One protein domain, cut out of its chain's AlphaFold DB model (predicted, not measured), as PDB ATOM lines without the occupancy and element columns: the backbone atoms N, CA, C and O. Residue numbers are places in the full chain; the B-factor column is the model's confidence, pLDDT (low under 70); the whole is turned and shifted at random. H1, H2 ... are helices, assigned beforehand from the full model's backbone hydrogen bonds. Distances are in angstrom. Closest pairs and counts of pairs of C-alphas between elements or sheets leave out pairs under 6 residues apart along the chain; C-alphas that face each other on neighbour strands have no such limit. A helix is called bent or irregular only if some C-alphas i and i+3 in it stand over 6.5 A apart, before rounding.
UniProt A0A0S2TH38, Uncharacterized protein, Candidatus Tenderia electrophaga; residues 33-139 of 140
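This is residues 33 to 139 of the 140 residues of an uncharacterized protein of Candidatus Tenderia electrophaga (UniProt A0A0S2TH38). Five helices make a compact cluster in which most of the touching pairs cross: H4 lies between H1 on one side and H5 on the other, and H3 packs on both H4 and H5. H2 packs on H1 and makes a nearly right-angled corner with the beginning of H3. The printed part has 107 residues with five named helices, in the order H1 to H5, and no named strand, and its class is all helix. The radius of gyration of the C-alphas is 13.2 A, and the rounded outline spans 37 by 33 by 20 A.

Start at H1, residues 34 to 49, whose residues 40 to 47 alone touch H2, residues 61 to 74; the closest C-alphas, of Ala 43 and Val 71, are 5.2 A apart, at a steep tilt of 60 degrees, opposite ways. Look next at Tyr 79, the one residue of H3, residues 79 to 90, that touches H2; its C-alpha is 5.4 A from that of Glu 69, the closest pair, and the two helices are about perpendicular at 86 degrees. H4, residues 96 to 106, touches H3 at a steep tilt of 46 degrees, opposite ways, closest at the C-alphas of Leu 83 and Val 105, 6.5 A apart. Residues 34 to 37 of H1 alone touch H4, with the C-alphas of Arg 34 and Leu 97 closest at 6.7 A; the tilt of 34.8 degrees, the same way, is only just shallow. H5, residues 124 to 137, touches H3 with 13 pairs of C-alphas within 8 A, closest at Ala 87 and Asp 129, 5.0 A. H4 and H5 touch as a helical hairpin, closest at the C-alphas of Leu 106 and Val 130, 7.1 A apart; their tilt of 35.2 degrees, opposite ways, is only just steep. H1 is apart from H3 and H5, and H2 is apart from H5. In H1, H2 and H4 every O i to N i+4 pair is within hydrogen-bond range; in H3 it is 6 of 8 and in H5 9 of 10.

Find C-alpha 34 at (102.660, 100.768, 121.090); from there H1 runs 22.8 A to C-alpha 49. H2 covers 19.8 A, and H3 and H4 15.1 A each. H3 is irregular: C-alphas 87 and 90 are 7.3 A apart. H5 runs 20.3 A from C-alpha 124 at (81.091, 88.663, 103.915) to C-alpha 137 at (92.220, 105.409, 106.336).

The C-alphas farthest apart, of Ser 53 and Ala 89, are 37.3 A apart. The printed part has no cut. The links H1 to H2 and H4 to H5 are long, with 11 and 17 residues. Mean pLDDT of the printed part is 93.1, and residue 51 alone is under 70.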
ATOM      1  N   GLN A  33      97.977 101.223 121.148       96.06
ATOM      2  CA  GLN A  33      98.971 100.799 122.125       96.06
ATOM      3  C   GLN A  33     100.255 100.358 121.428       96.06
ATOM      4  O   GLN A  33     100.287  99.346 120.732       96.06
ATOM      5  N   ARG A  34     101.345 101.097 121.657       97.62
ATOM      6  CA  ARG A  34     102.660 100.768 121.090       97.62
ATOM      7  C   ARG A  34     103.133  99.342 121.433       97.62
ATOM      8  O   ARG A  34     103.560  98.666 120.502       97.62
ATOM      9  N   PRO A  35     102.981  98.835 122.677       98.19
ATOM     10  CA  PRO A  35     103.396  97.467 123.004       98.19
ATOM     11  C   PRO A  35     102.678  96.389 122.180       98.19
ATOM     12  O   PRO A  35     103.254  95.346 121.888       98.19
ATOM     13  N   VAL A  36     101.432  96.645 121.765       97.94
ATOM     14  CA  VAL A  36     100.662  95.716 120.924       97.94
ATOM     15  C   VAL A  36     101.262  95.646 119.520       97.94
ATOM     16  O   VAL A  36     101.445  94.557 118.984       97.94
ATOM     17  N   LEU A  37     101.625  96.791 118.932       98.06
ATOM     18  CA  LEU A  37     102.294  96.830 117.629       98.06
ATOM     19  C   LEU A  37     103.709  96.248 117.676       98.06
ATOM     20  O   LEU A  37     104.104  95.560 116.740       98.06
ATOM     21  N   GLU A  38     104.454  96.490 118.755       98.25
ATOM     22  CA  GLU A  38     105.770  95.878 118.977       98.25
ATOM     23  C   GLU A  38     105.646  94.345 119.033       98.25
ATOM     24  O   GLU A  38     106.347  93.646 118.303       98.25
ATOM     25  N   SER A  39     104.670  93.819 119.782       98.25
ATOM     26  CA  SER A  39     104.386  92.378 119.834       98.25
ATOM     27  C   SER A  39     103.978  91.801 118.471       98.25
ATOM     28  O   SER A  39     104.470  90.746 118.066       98.25
ATOM     29  N   LEU A  40     103.138  92.509 117.708       98.31
ATOM     30  CA  LEU A  40     102.771  92.109 116.345       98.31
ATOM     31  C   LEU A  40     103.969  92.145 115.385       98.31
ATOM     32  O   LEU A  40     104.073  91.287 114.512       98.31
ATOM     33  N   ALA A  41     104.897  93.091 115.542       97.81
ATOM     34  CA  ALA A  41     106.116  93.167 114.737       97.81
ATOM     35  C   ALA A  41     107.101  92.024 115.057       97.81
ATOM     36  O   ALA A  41     107.708  91.442 114.148       97.81
ATOM     37  N   GLU A  42     107.227  91.651 116.331       97.81
ATOM     38  CA  GLU A  42     107.985  90.469 116.756       97.81
ATOM     39  C   GLU A  42     107.363  89.186 116.191       97.81
ATOM     40  O   GLU A  42     108.062  88.364 115.590       97.81
ATOM     41  N   ALA A  43     106.037  89.045 116.293       97.50
ATOM     42  CA  ALA A  43     105.303  87.926 115.716       97.50
ATOM     43  C   ALA A  43     105.448  87.869 114.188       97.50
ATOM     44  O   ALA A  43     105.681  86.795 113.637       97.50
ATOM     45  N   TYR A  44     105.402  89.014 113.502       96.31
ATOM     46  CA  TYR A  44     105.641  89.112 112.062       96.31
ATOM     47  C   TYR A  44     107.021  88.573 111.688       96.31
ATOM     48  O   TYR A  44     107.146  87.769 110.760       96.31
ATOM     49  N   THR A  45     108.058  88.994 112.415       94.88
ATOM     50  CA  THR A  45     109.438  88.542 112.192       94.88
ATOM     51  C   THR A  45     109.556  87.035 112.394       94.88
ATOM     52  O   THR A  45     110.100  86.338 111.537       94.88
ATOM     53  N   ALA A  46     108.984  86.521 113.485       94.81
ATOM     54  CA  ALA A  46     109.012  85.101 113.801       94.81
ATOM     55  C   ALA A  46     108.289  84.261 112.735       94.81
ATOM     56  O   ALA A  46     108.901  83.374 112.145       94.81
ATOM     57  N   VAL A  47     107.040  84.596 112.395       94.38
ATOM     58  CA  VAL A  47     106.257  83.876 111.373       94.38
ATOM     59  C   VAL A  47     106.919  83.967 109.994       94.38
ATOM     60  O   VAL A  47     106.859  83.018 109.215       94.38
ATOM     61  N   SER A  48     107.584  85.084 109.682       92.00
ATOM     62  CA  SER A  48     108.331  85.224 108.425       92.00
ATOM     63  C   SER A  48     109.542  84.294 108.349       92.00
ATOM     64  O   SER A  48     109.886  83.828 107.265       92.00
ATOM     65  N   SER A  49     110.180  84.007 109.487       88.31
ATOM     66  CA  SER A  49     111.348  83.122 109.564       88.31
ATOM     67  C   SER A  49     110.998  81.625 109.514       88.31
ATOM     68  O   SER A  49     111.846  80.804 109.174       88.31
ATOM     69  N   GLU A  50     109.742  81.261 109.784       87.00
ATOM     70  CA  GLU A  50     109.249  79.878 109.866       87.00
ATOM     71  C   GLU A  50     108.848  79.297 108.494       87.00
ATOM     72  O   GLU A  50     107.754  78.758 108.337       87.00
ATOM     73  N   ASN A  51     109.752  79.329 107.506       64.50
ATOM     74  CA  ASN A  51     109.607  78.688 106.178       64.50
ATOM     75  C   ASN A  51     108.938  79.512 105.061       64.50
ATOM     76  O   ASN A  51     108.312  78.940 104.166       64.50
ATOM     77  N   LEU A  52     109.094  80.838 105.036       74.12
ATOM     78  CA  LEU A  52     108.763  81.589 103.823       74.12
ATOM     79  C   LEU A  52     109.946  81.611 102.846       74.12
ATOM     80  O   LEU A  52     111.011  82.141 103.146       74.12
ATOM     81  N   SER A  53     109.738  81.070 101.644       75.75
ATOM     82  CA  SER A  53     110.704  81.142 100.534       75.75
ATOM     83  C   SER A  53     110.752  82.521  99.863       75.75
ATOM     84  O   SER A  53     111.648  82.804  99.071       75.75
ATOM     85  N   THR A  54     109.778  83.383 100.160       80.06
ATOM     86  CA  THR A  54     109.624  84.721  99.590       80.06
ATOM     87  C   THR A  54     109.095  85.698 100.637       80.06
ATOM     88  O   THR A  54     108.573  85.299 101.673       80.06
ATOM     89  N   SER A  55     109.209  86.998 100.372       85.88
ATOM     90  CA  SER A  55     108.644  88.026 101.254       85.88
ATOM     91  C   SER A  55     107.126  87.835 101.421       85.88
ATOM     92  O   SER A  55     106.453  87.619 100.409       85.88
ATOM     93  N   PRO A  56     106.550  88.021 102.629       86.00
ATOM     94  CA  PRO A  56     105.099  87.958 102.846       86.00
ATOM     95  C   PRO A  56     104.289  88.841 101.883       86.00
ATOM     96  O   PRO A  56     103.206  88.471 101.439       86.00
ATOM     97  N   LYS A  57     104.849  89.991 101.478       84.69
ATOM     98  CA  LYS A  57     104.229  90.920 100.516       84.69
ATOM     99  C   LYS A  57     104.144  90.373  99.086       84.69
ATOM    100  O   LYS A  57     103.447  90.949  98.256       84.69
ATOM    101  N   SER A  58     104.849  89.286  98.779       86.88
ATOM    102  CA  SER A  58     104.801  88.611  97.478       86.88
ATOM    103  C   SER A  58     103.818  87.441  97.444       86.88
ATOM    104  O   SER A  58     103.604  86.893  96.367       86.88
ATOM    105  N   LEU A  59     103.221  87.063  98.580       88.94
ATOM    106  CA  LEU A  59     102.258  85.964  98.644       88.94
ATOM    107  C   LEU A  59     100.938  86.332  97.933       88.94
ATOM    108  O   LEU A  59     100.552  87.515  97.963       88.94
ATOM    109  N   PRO A  60     100.232  85.359  97.324       90.38
ATOM    110  CA  PRO A  60      98.835  85.503  96.899       90.38
ATOM    111  C   PRO A  60      97.935  85.992  98.042       90.38
ATOM    112  O   PRO A  60      98.260  85.780  99.207       90.38
ATOM    113  N   GLY A  61      96.804  86.638  97.737       89.06
ATOM    114  CA  GLY A  61      95.978  87.310  98.755       89.06
ATOM    115  C   GLY A  61      95.509  86.394  99.893       89.06
ATOM    116  O   GLY A  61      95.648  86.750 101.061       89.06
ATOM    117  N   GLU A  62      95.047  85.184  99.575       92.38
ATOM    118  CA  GLU A  62      94.604  84.200 100.573       92.38
ATOM    119  C   GLU A  62      95.765  83.713 101.466       92.38
ATOM    120  O   GLU A  62      95.654  83.664 102.691       92.38
ATOM    121  N   GLU A  63      96.929  83.422 100.874       92.00
ATOM    122  CA  GLU A  63      98.140  83.051 101.620       92.00
ATOM    123  C   GLU A  63      98.661  84.203 102.480       92.00
ATOM    124  O   GLU A  63      99.113  83.995 103.606       92.00
ATOM    125  N   ARG A  64      98.567  85.431 101.968       93.50
ATOM    126  CA  ARG A  64      98.931  86.645 102.692       93.50
ATOM    127  C   ARG A  64      97.993  86.879 103.871       93.50
ATOM    128  O   ARG A  64      98.469  87.288 104.926       93.50
ATOM    129  N   LYS A  65      96.699  86.573 103.732       95.88
ATOM    130  CA  LYS A  65      95.740  86.626 104.843       95.88
ATOM    131  C   LYS A  65      96.088  85.604 105.910       95.88
ATOM    132  O   LYS A  65      96.287  86.003 107.049       95.88
ATOM    133  N   ARG A  66      96.289  84.337 105.530       95.38
ATOM    134  CA  ARG A  66      96.743  83.292 106.464       95.38
ATOM    135  C   ARG A  66      98.027  83.681 107.186       95.38
ATOM    136  O   ARG A  66      98.189  83.419 108.372       95.38
ATOM    137  N   PHE A  67      98.959  84.313 106.476       95.56
ATOM    138  CA  PHE A  67     100.168  84.833 107.097       95.56
ATOM    139  C   PHE A  67      99.835  85.868 108.186       95.56
ATOM    140  O   PHE A  67     100.334  85.725 109.299       95.56
ATOM    141  N   VAL A  68      98.987  86.862 107.898       97.12
ATOM    142  CA  VAL A  68      98.574  87.879 108.883       97.12
ATOM    143  C   VAL A  68      97.811  87.245 110.044       97.12
ATOM    144  O   VAL A  68      98.117  87.548 111.190       97.12
ATOM    145  N   GLU A  69      96.884  86.325 109.783       97.62
ATOM    146  CA  GLU A  69      96.149  85.593 110.823       97.62
ATOM    147  C   GLU A  69      97.113  84.921 111.809       97.62
ATOM    148  O   GLU A  69      97.016  85.165 113.008       97.62
ATOM    149  N   ARG A  70      98.138  84.211 111.317       97.00
ATOM    150  CA  ARG A  70      99.177  83.613 112.175       97.00
ATOM    151  C   ARG A  70     100.000  84.643 112.950       97.00
ATOM    152  O   ARG A  70     100.438  84.350 114.059       97.00
ATOM    153  N   VAL A  71     100.251  85.826 112.383       97.75
ATOM    154  CA  VAL A  71     100.932  86.920 113.102       97.75
ATOM    155  C   VAL A  71     100.096  87.366 114.298       97.75
ATOM    156  O   VAL A  71     100.628  87.478 115.401       97.75
ATOM    157  N   PHE A  72      98.791  87.563 114.101       98.31
ATOM    158  CA  PHE A  72      97.872  87.912 115.183       98.31
ATOM    159  C   PHE A  72      97.769  86.789 116.218       98.31
ATOM    160  O   PHE A  72      97.951  87.051 117.405       98.31
ATOM    161  N   GLU A  73      97.566  85.546 115.781       97.56
ATOM    162  CA  GLU A  73      97.465  84.384 116.671       97.56
ATOM    163  C   GLU A  73      98.722  84.217 117.526       97.56
ATOM    164  O   GLU A  73      98.631  84.030 118.740       97.56
ATOM    165  N   ARG A  74      99.909  84.355 116.921       96.62
ATOM    166  CA  ARG A  74     101.185  84.275 117.641       96.62
ATOM    167  C   ARG A  74     101.360  85.404 118.658       96.62
ATOM    168  O   ARG A  74     101.966  85.178 119.702       96.62
ATOM    169  N   ALA A  75     100.833  86.592 118.372       97.50
ATOM    170  CA  ALA A  75     100.800  87.709 119.314       97.50
ATOM    171  C   ALA A  75      99.679  87.579 120.373       97.50
ATOM    172  O   ALA A  75      99.571  88.429 121.253       97.50
ATOM    173  N   GLY A  76      98.855  86.524 120.325       97.19
ATOM    174  CA  GLY A  76      97.763  86.291 121.275       97.19
ATOM    175  C   GLY A  76      96.460  87.023 120.937       97.19
ATOM    176  O   GLY A  76      95.615  87.211 121.816       97.19
ATOM    177  N   TYR A  77      96.272  87.420 119.678       98.12
ATOM    178  CA  TYR A  77      95.124  88.195 119.210       98.12
ATOM    179  C   TYR A  77      94.392  87.529 118.042       98.12
ATOM    180  O   TYR A  77      94.932  86.703 117.316       98.12
ATOM    181  N   SER A  78      93.140  87.925 117.831       97.94
ATOM    182  CA  SER A  78      92.337  87.533 116.674       97.94
ATOM    183  C   SER A  78      92.394  88.617 115.602       97.94
ATOM    184  O   SER A  78      92.007  89.765 115.845       97.94
ATOM    185  N   TYR A  79      92.814  88.238 114.394       98.06
ATOM    186  CA  TYR A  79      92.783  89.107 113.218       98.06
ATOM    187  C   TYR A  79      91.366  89.643 112.945       98.06
ATOM    188  O   TYR A  79      91.155  90.856 112.966       98.06
ATOM    189  N   SER A  80      90.377  88.759 112.773       97.25
ATOM    190  CA  SER A  80      89.019  89.160 112.382       97.25
ATOM    191  C   SER A  80      88.336  90.025 113.445       97.25
ATOM    192  O   SER A  80      87.668  90.996 113.101       97.25
ATOM    193  N   LYS A  81      88.549  89.754 114.744       97.44
ATOM    194  CA  LYS A  81      88.020  90.627 115.809       97.44
ATOM    195  C   LYS A  81      88.702  91.992 115.839       97.44
ATOM    196  O   LYS A  81      88.037  92.985 116.116       97.44
ATOM    197  N   THR A  82      90.003  92.053 115.547       97.56
ATOM    198  CA  THR A  82      90.724  93.332 115.440       97.56
ATOM    199  C   THR A  82      90.180  94.155 114.277       97.56
ATOM    200  O   THR A  82      89.838  95.320 114.464       97.56
ATOM    201  N   LEU A  83      90.024  93.540 113.101       97.75
ATOM    202  CA  LEU A  83      89.432  94.181 111.928       97.75
ATOM    203  C   LEU A  83      88.021  94.714 112.234       97.75
ATOM    204  O   LEU A  83      87.727  95.879 111.960       97.75
ATOM    205  N   HIS A  84      87.186  93.901 112.883       97.06
ATOM    206  CA  HIS A  84      85.842  94.300 113.289       97.06
ATOM    207  C   HIS A  84      85.842  95.472 114.284       97.06
ATOM    208  O   HIS A  84      85.110  96.448 114.112       97.06
ATOM    209  N   GLN A  85      86.708  95.428 115.305       95.88
ATOM    210  CA  GLN A  85      86.861  96.521 116.270       95.88
ATOM    211  C   GLN A  85      87.268  97.833 115.584       95.88
ATOM    212  O   GLN A  85      86.767  98.900 115.944       95.88
ATOM    213  N   MET A  86      88.158  97.768 114.592       95.38
ATOM    214  CA  MET A  86      88.574  98.944 113.825       95.38
ATOM    215  C   MET A  86      87.417  99.530 113.010       95.38
ATOM    216  O   MET A  86      87.221 100.748 113.020       95.38
ATOM    217  N   ALA A  87      86.600  98.680 112.380       95.62
ATOM    218  CA  ALA A  87      85.412  99.116 111.651       95.62
ATOM    219  C   ALA A  87      84.354  99.774 112.566       95.62
ATOM    220  O   ALA A  87      83.698 100.735 112.163       95.62
ATOM    221  N   GLY A  88      84.234  99.331 113.822       86.56
ATOM    222  CA  GLY A  88      83.246  99.791 114.811       86.56
ATOM    223  C   GLY A  88      83.458 101.180 115.442       86.56
ATOM    224  O   GLY A  88      82.839 101.461 116.463       86.56
ATOM    225  N   ALA A  89      84.295 102.048 114.855       76.56
ATOM    226  CA  ALA A  89      84.624 103.421 115.295       76.56
ATOM    227  C   ALA A  89      85.713 103.584 116.376       76.56
ATOM    228  O   ALA A  89      85.953 104.699 116.832       76.56
ATOM    229  N   ALA A  90      86.442 102.521 116.729       80.06
ATOM    230  CA  ALA A  90      87.622 102.638 117.597       80.06
ATOM    231  C   ALA A  90      88.886 103.134 116.852       80.06
ATOM    232  O   ALA A  90      89.936 103.338 117.461       80.06
ATOM    233  N   PHE A  91      88.812 103.310 115.531       90.19
ATOM    234  CA  PHE A  91      89.914 103.788 114.703       90.19
ATOM    235  C   PHE A  91      89.981 105.327 114.646       90.19
ATOM    236  O   PHE A  91      88.984 105.984 114.355       90.19
ATOM    237  N   ASP A  92      91.176 105.889 114.855       91.81
ATOM    238  CA  ASP A  92      91.476 107.316 114.727       91.81
ATOM    239  C   ASP A  92      92.535 107.506 113.622       91.81
ATOM    240  O   ASP A  92      93.692 107.122 113.818       91.81
ATOM    241  N   PRO A  93      92.183 108.081 112.455       89.81
ATOM    242  CA  PRO A  93      93.126 108.268 111.356       89.81
ATOM    243  C   PRO A  93      94.265 109.246 111.665       89.81
ATOM    244  O   PRO A  93      95.264 109.194 110.947       89.81
ATOM    245  N   ALA A  94      94.135 110.103 112.688       91.88
ATOM    246  CA  ALA A  94      95.178 111.038 113.111       91.88
ATOM    247  C   ALA A  94      96.231 110.388 114.028       91.88
ATOM    248  O   ALA A  94      97.310 110.948 114.229       91.88
ATOM    249  N   ASN A  95      95.952 109.199 114.571       94.50
ATOM    250  CA  ASN A  95      96.868 108.466 115.438       94.50
ATOM    251  C   ASN A  95      97.702 107.458 114.634       94.50
ATOM    252  O   ASN A  95      97.180 106.443 114.172       94.50
ATOM    253  N   GLN A  96      99.020 107.679 114.537       96.25
ATOM    254  CA  GLN A  96      99.939 106.806 113.788       96.25
ATOM    255  C   GLN A  96      99.882 105.331 114.220       96.25
ATOM    256  O   GLN A  96      99.996 104.443 113.387       96.25
ATOM    257  N   LEU A  97      99.619 105.028 115.493       97.00
ATOM    258  CA  LEU A  97      99.517 103.636 115.943       97.00
ATOM    259  C   LEU A  97      98.249 102.953 115.400       97.00
ATOM    260  O   LEU A  97      98.246 101.760 115.105       97.00
ATOM    261  N   HIS A  98      97.160 103.704 115.234       96.00
ATOM    262  CA  HIS A  98      95.957 103.182 114.583       96.00
ATOM    263  C   HIS A  98      96.214 103.003 113.088       96.00
ATOM    264  O   HIS A  98      95.773 102.016 112.502       96.00
ATOM    265  N   VAL A  99      96.959 103.934 112.484       96.19
ATOM    266  CA  VAL A  99      97.410 103.842 111.095       96.19
ATOM    267  C   VAL A  99      98.210 102.570 110.845       96.19
ATOM    268  O   VAL A  99      97.857 101.818 109.944       96.19
ATOM    269  N   ASP A 100      99.233 102.312 111.651       96.88
ATOM    270  CA  ASP A 100     100.123 101.163 111.479       96.88
ATOM    271  C   ASP A 100      99.371  99.838 111.669       96.88
ATOM    272  O   ASP A 100      99.561  98.896 110.898       96.88
ATOM    273  N   MET A 101      98.443  99.782 112.634       97.50
ATOM    274  CA  MET A 101      97.538  98.638 112.784       97.50
ATOM    275  C   MET A 101      96.667  98.446 111.534       97.50
ATOM    276  O   MET A 101      96.511  97.322 111.062       97.50
ATOM    277  N   ALA A 102      96.125  99.531 110.971       96.50
ATOM    278  CA  ALA A 102      95.295  99.478 109.770       96.50
ATOM    279  C   ALA A 102      96.078  98.968 108.555       96.50
ATOM    280  O   ALA A 102      95.593  98.117 107.815       96.50
ATOM    281  N   GLU A 103      97.311  99.441 108.372       95.31
ATOM    282  CA  GLU A 103      98.212  98.950 107.326       95.31
ATOM    283  C   GLU A 103      98.469  97.443 107.455       95.31
ATOM    284  O   GLU A 103      98.470  96.726 106.451       95.31
ATOM    285  N   LEU A 104      98.638  96.946 108.686       96.31
ATOM    286  CA  LEU A 104      98.845  95.525 108.948       96.31
ATOM    287  C   LEU A 104      97.589  94.692 108.653       96.31
ATOM    288  O   LEU A 104      97.691  93.683 107.953       96.31
ATOM    289  N   VAL A 105      96.407  95.096 109.139       96.31
ATOM    290  CA  VAL A 105      95.171  94.318 108.908       96.31
ATOM    291  C   VAL A 105      94.722  94.353 107.446       96.31
ATOM    292  O   VAL A 105      94.162  93.379 106.957       96.31
ATOM    293  N   LEU A 106      95.006  95.432 106.712       95.94
ATOM    294  CA  LEU A 106      94.679  95.545 105.286       95.94
ATOM    295  C   LEU A 106      95.757  94.933 104.373       95.94
ATOM    296  O   LEU A 106      95.555  94.801 103.162       95.94
ATOM    297  N   MET A 107      96.896  94.506 104.929       94.38
ATOM    298  CA  MET A 107      97.993  93.905 104.170       94.38
ATOM    299  C   MET A 107      97.569  92.794 103.189       94.38
ATOM    300  O   MET A 107      98.173  92.748 102.111       94.38
ATOM    301  N   PRO A 108      96.571  91.918 103.467       94.94
ATOM    302  CA  PRO A 108      96.275  90.807 102.569       94.94
ATOM    303  C   PRO A 108      95.808  91.224 101.167       94.94
ATOM    304  O   PRO A 108      96.001  90.457 100.228       94.94
ATOM    305  N   HIS A 109      95.262  92.436 100.997       93.50
ATOM    306  CA  HIS A 109      94.815  92.931  99.688       93.50
ATOM    307  C   HIS A 109      95.519  94.201  99.192       93.50
ATOM    308  O   HIS A 109      95.375  94.551  98.021       93.50
ATOM    309  N   ARG A 110      96.311  94.890 100.022       90.38
ATOM    310  CA  ARG A 110      97.017  96.102  99.580       90.38
ATOM    311  C   ARG A 110      98.238  95.785  98.722       90.38
ATOM    312  O   ARG A 110      99.070  94.948  99.077       90.38
ATOM    313  N   ASN A 111      98.365  96.518  97.612       86.69
ATOM    314  CA  ASN A 111      99.425  96.366  96.608       86.69
ATOM    315  C   ASN A 111      99.609  94.894  96.186       86.69
ATOM    316  O   ASN A 111     100.670  94.300  96.427       86.69
ATOM    317  N   PRO A 112      98.561  94.259  95.631       85.06
ATOM    318  CA  PRO A 112      98.630  92.855  95.284       85.06
ATOM    319  C   PRO A 112      99.558  92.679  94.078       85.06
ATOM    320  O   PRO A 112      99.568  93.475  93.141       85.06
ATOM    321  N   ARG A 113     100.374  91.625  94.112       82.38
ATOM    322  CA  ARG A 113     101.264  91.276  92.991       82.38
ATOM    323  C   ARG A 113     100.520  90.553  91.863       82.38
ATOM    324  O   ARG A 113     100.987  90.534  90.729       82.38
ATOM    325  N   PHE A 114      99.385  89.952  92.195       81.38
ATOM    326  CA  PHE A 114      98.528  89.178  91.305       81.38
ATOM    327  C   PHE A 114      97.135  89.809  91.293       81.38
ATOM    328  O   PHE A 114      96.786  90.524  92.231       81.38
ATOM    329  N   ALA A 115      96.343  89.543  90.252       84.44
ATOM    330  CA  ALA A 115      94.927  89.900  90.274       84.44
ATOM    331  C   ALA A 115      94.259  89.270  91.507       84.44
ATOM    332  O   ALA A 115      94.575  88.133  91.867       84.44
ATOM    333  N   LEU A 116      93.395  90.032  92.171       89.94
ATOM    334  CA  LEU A 116      92.800  89.644  93.439       89.94
ATOM    335  C   LEU A 116      91.343  90.084  93.490       89.94
ATOM    336  O   LEU A 116      91.071  91.283  93.453       89.94
ATOM    337  N   GLU A 117      90.444  89.126  93.670       93.38
ATOM    338  CA  GLU A 117      89.070  89.400  94.073       93.38
ATOM    339  C   GLU A 117      88.987  89.329  95.601       93.38
ATOM    340  O   GLU A 117      89.395  88.349  96.224       93.38
ATOM    341  N   LEU A 118      88.473  90.384  96.239       93.56
ATOM    342  CA  LEU A 118      88.422  90.453  97.707       93.56
ATOM    343  C   LEU A 118      87.540  89.349  98.312       93.56
ATOM    344  O   LEU A 118      87.783  88.920  99.440       93.56
ATOM    345  N   THR A 119      86.546  88.872  97.559       95.19
ATOM    346  CA  THR A 119      85.652  87.770  97.948       95.19
ATOM    347  C   THR A 119      86.369  86.434  98.107       95.19
ATOM    348  O   THR A 119      85.867  85.574  98.822       95.19
ATOM    349  N   ASP A 120      87.543  86.273  97.494       92.69
ATOM    350  CA  ASP A 120      88.356  85.057  97.619       92.69
ATOM    351  C   ASP A 120      89.227  85.078  98.887       92.69
ATOM    352  O   ASP A 120      89.824  84.075  99.265       92.69
ATOM    353  N   VAL A 121      89.318  86.233  99.557       95.44
ATOM    354  CA  VAL A 121      90.163  86.446 100.742       95.44
ATOM    355  C   VAL A 121      89.318  86.590 102.002       95.44
ATOM    356  O   VAL A 121      89.635  86.035 103.055       95.44
ATOM    357  N   TYR A 122      88.240  87.360 101.921       97.00
ATOM    358  CA  TYR A 122      87.475  87.793 103.081       97.00
ATOM    359  C   TYR A 122      86.100  87.147 103.125       97.00
ATOM    360  O   TYR A 122      85.425  86.992 102.109       97.00
ATOM    361  N   SER A 123      85.646  86.841 104.339       96.62
ATOM    362  CA  SER A 123      84.234  86.542 104.572       96.62
ATOM    363  C   SER A 123      83.355  87.772 104.310       96.62
ATOM    364  O   SER A 123      83.824  88.911 104.318       96.62
ATOM    365  N   SER A 124      82.045  87.569 104.154       96.94
ATOM    366  CA  SER A 124      81.091  88.663 103.915       96.94
ATOM    367  C   SER A 124      81.091  89.743 105.004       96.94
ATOM    368  O   SER A 124      80.806  90.902 104.705       96.94
ATOM    369  N   GLN A 125      81.384  89.382 106.258       96.81
ATOM    370  CA  GLN A 125      81.509  90.360 107.342       96.81
ATOM    371  C   GLN A 125      82.834  91.121 107.242       96.81
ATOM    372  O   GLN A 125      82.841  92.347 107.277       96.81
ATOM    373  N   GLU A 126      83.945  90.411 107.037       97.81
ATOM    374  CA  GLU A 126      85.262  91.037 106.889       97.81
ATOM    375  C   GLU A 126      85.316  91.982 105.683       97.81
ATOM    376  O   GLU A 126      85.963  93.016 105.765       97.81
ATOM    377  N   LEU A 127      84.602  91.688 104.590       98.00
ATOM    378  CA  LEU A 127      84.481  92.603 103.449       98.00
ATOM    379  C   LEU A 127      83.854  93.948 103.838       98.00
ATOM    380  O   LEU A 127      84.312  94.998 103.385       98.00
ATOM    381  N   GLN A 128      82.815  93.927 104.675       97.75
ATOM    382  CA  GLN A 128      82.187  95.151 105.172       97.75
ATOM    383  C   GLN A 128      83.155  95.919 106.072       97.75
ATOM    384  O   GLN A 128      83.315  97.129 105.908       97.75
ATOM    385  N   ASP A 129      83.841  95.208 106.967       97.81
ATOM    386  CA  ASP A 129      84.786  95.809 107.903       97.81
ATOM    387  C   ASP A 129      85.998  96.415 107.164       97.81
ATOM    388  O   ASP A 129      86.355  97.567 107.412       97.81
ATOM    389  N   VAL A 130      86.562  95.708 106.174       97.19
ATOM    390  CA  VAL A 130      87.622  96.206 105.273       97.19
ATOM    391  C   VAL A 130      87.186  97.501 104.593       97.19
ATOM    392  O   VAL A 130      87.905  98.498 104.659       97.19
ATOM    393  N   ALA A 131      85.989  97.531 103.998       96.56
ATOM    394  CA  ALA A 131      85.492  98.714 103.300       96.56
ATOM    395  C   ALA A 131      85.312  99.928 104.230       96.56
ATOM    396  O   ALA A 131      85.439 101.078 103.796       96.56
ATOM    397  N   VAL A 132      84.994  99.703 105.509       96.19
ATOM    398  CA  VAL A 132      84.924 100.772 106.511       96.19
ATOM    399  C   VAL A 132      86.323 101.261 106.872       96.19
ATOM    400  O   VAL A 132      86.563 102.469 106.802       96.19
ATOM    401  N   VAL A 133      87.247 100.354 107.201       95.50
ATOM    402  CA  VAL A 133      88.615 100.710 107.604       95.50
ATOM    403  C   VAL A 133      89.352 101.433 106.475       95.50
ATOM    404  O   VAL A 133      89.944 102.482 106.721       95.50
ATOM    405  N   GLU A 134      89.256 100.973 105.224       95.25
ATOM    406  CA  GLU A 134      89.846 101.676 104.074       95.25
ATOM    407  C   GLU A 134      89.291 103.096 103.919       95.25
ATOM    408  O   GLU A 134      90.036 104.058 103.715       95.25
ATOM    409  N   ARG A 135      87.972 103.259 104.060       94.31
ATOM    410  CA  ARG A 135      87.332 104.575 103.966       94.31
ATOM    411  C   ARG A 135      87.790 105.504 105.083       94.31
ATOM    412  O   ARG A 135      87.930 106.697 104.843       94.31
ATOM    413  N   GLN A 136      87.988 104.987 106.292       92.62
ATOM    414  CA  GLN A 136      88.521 105.766 107.405       92.62
ATOM    415  C   GLN A 136      89.995 106.137 107.175       92.62
ATOM    416  O   GLN A 136      90.376 107.278 107.425       92.62
ATOM    417  N   LEU A 137      90.803 105.210 106.651       91.62
ATOM    418  CA  LEU A 137      92.220 105.409 106.336       91.62
ATOM    419  C   LEU A 137      92.442 106.511 105.289       91.62
ATOM    420  O   LEU A 137      93.369 107.305 105.412       91.62
ATOM    421  N   ASN A 138      91.571 106.575 104.279       89.69
ATOM    422  CA  ASN A 138      91.666 107.520 103.162       89.69
ATOM    423  C   ASN A 138      91.138 108.934 103.484       89.69
ATOM    424  O   ASN A 138      91.142 109.793 102.610       89.69
ATOM    425  N   ARG A 139      90.655 109.188 104.709       83.88
ATOM    426  CA  ARG A 139      90.179 110.516 105.164       83.88
ATOM    427  C   ARG A 139      91.278 111.398 105.775       83.88
ATOM    428  O   ARG A 139      90.952 112.429 106.357       83.88
TER     429      ARG A 139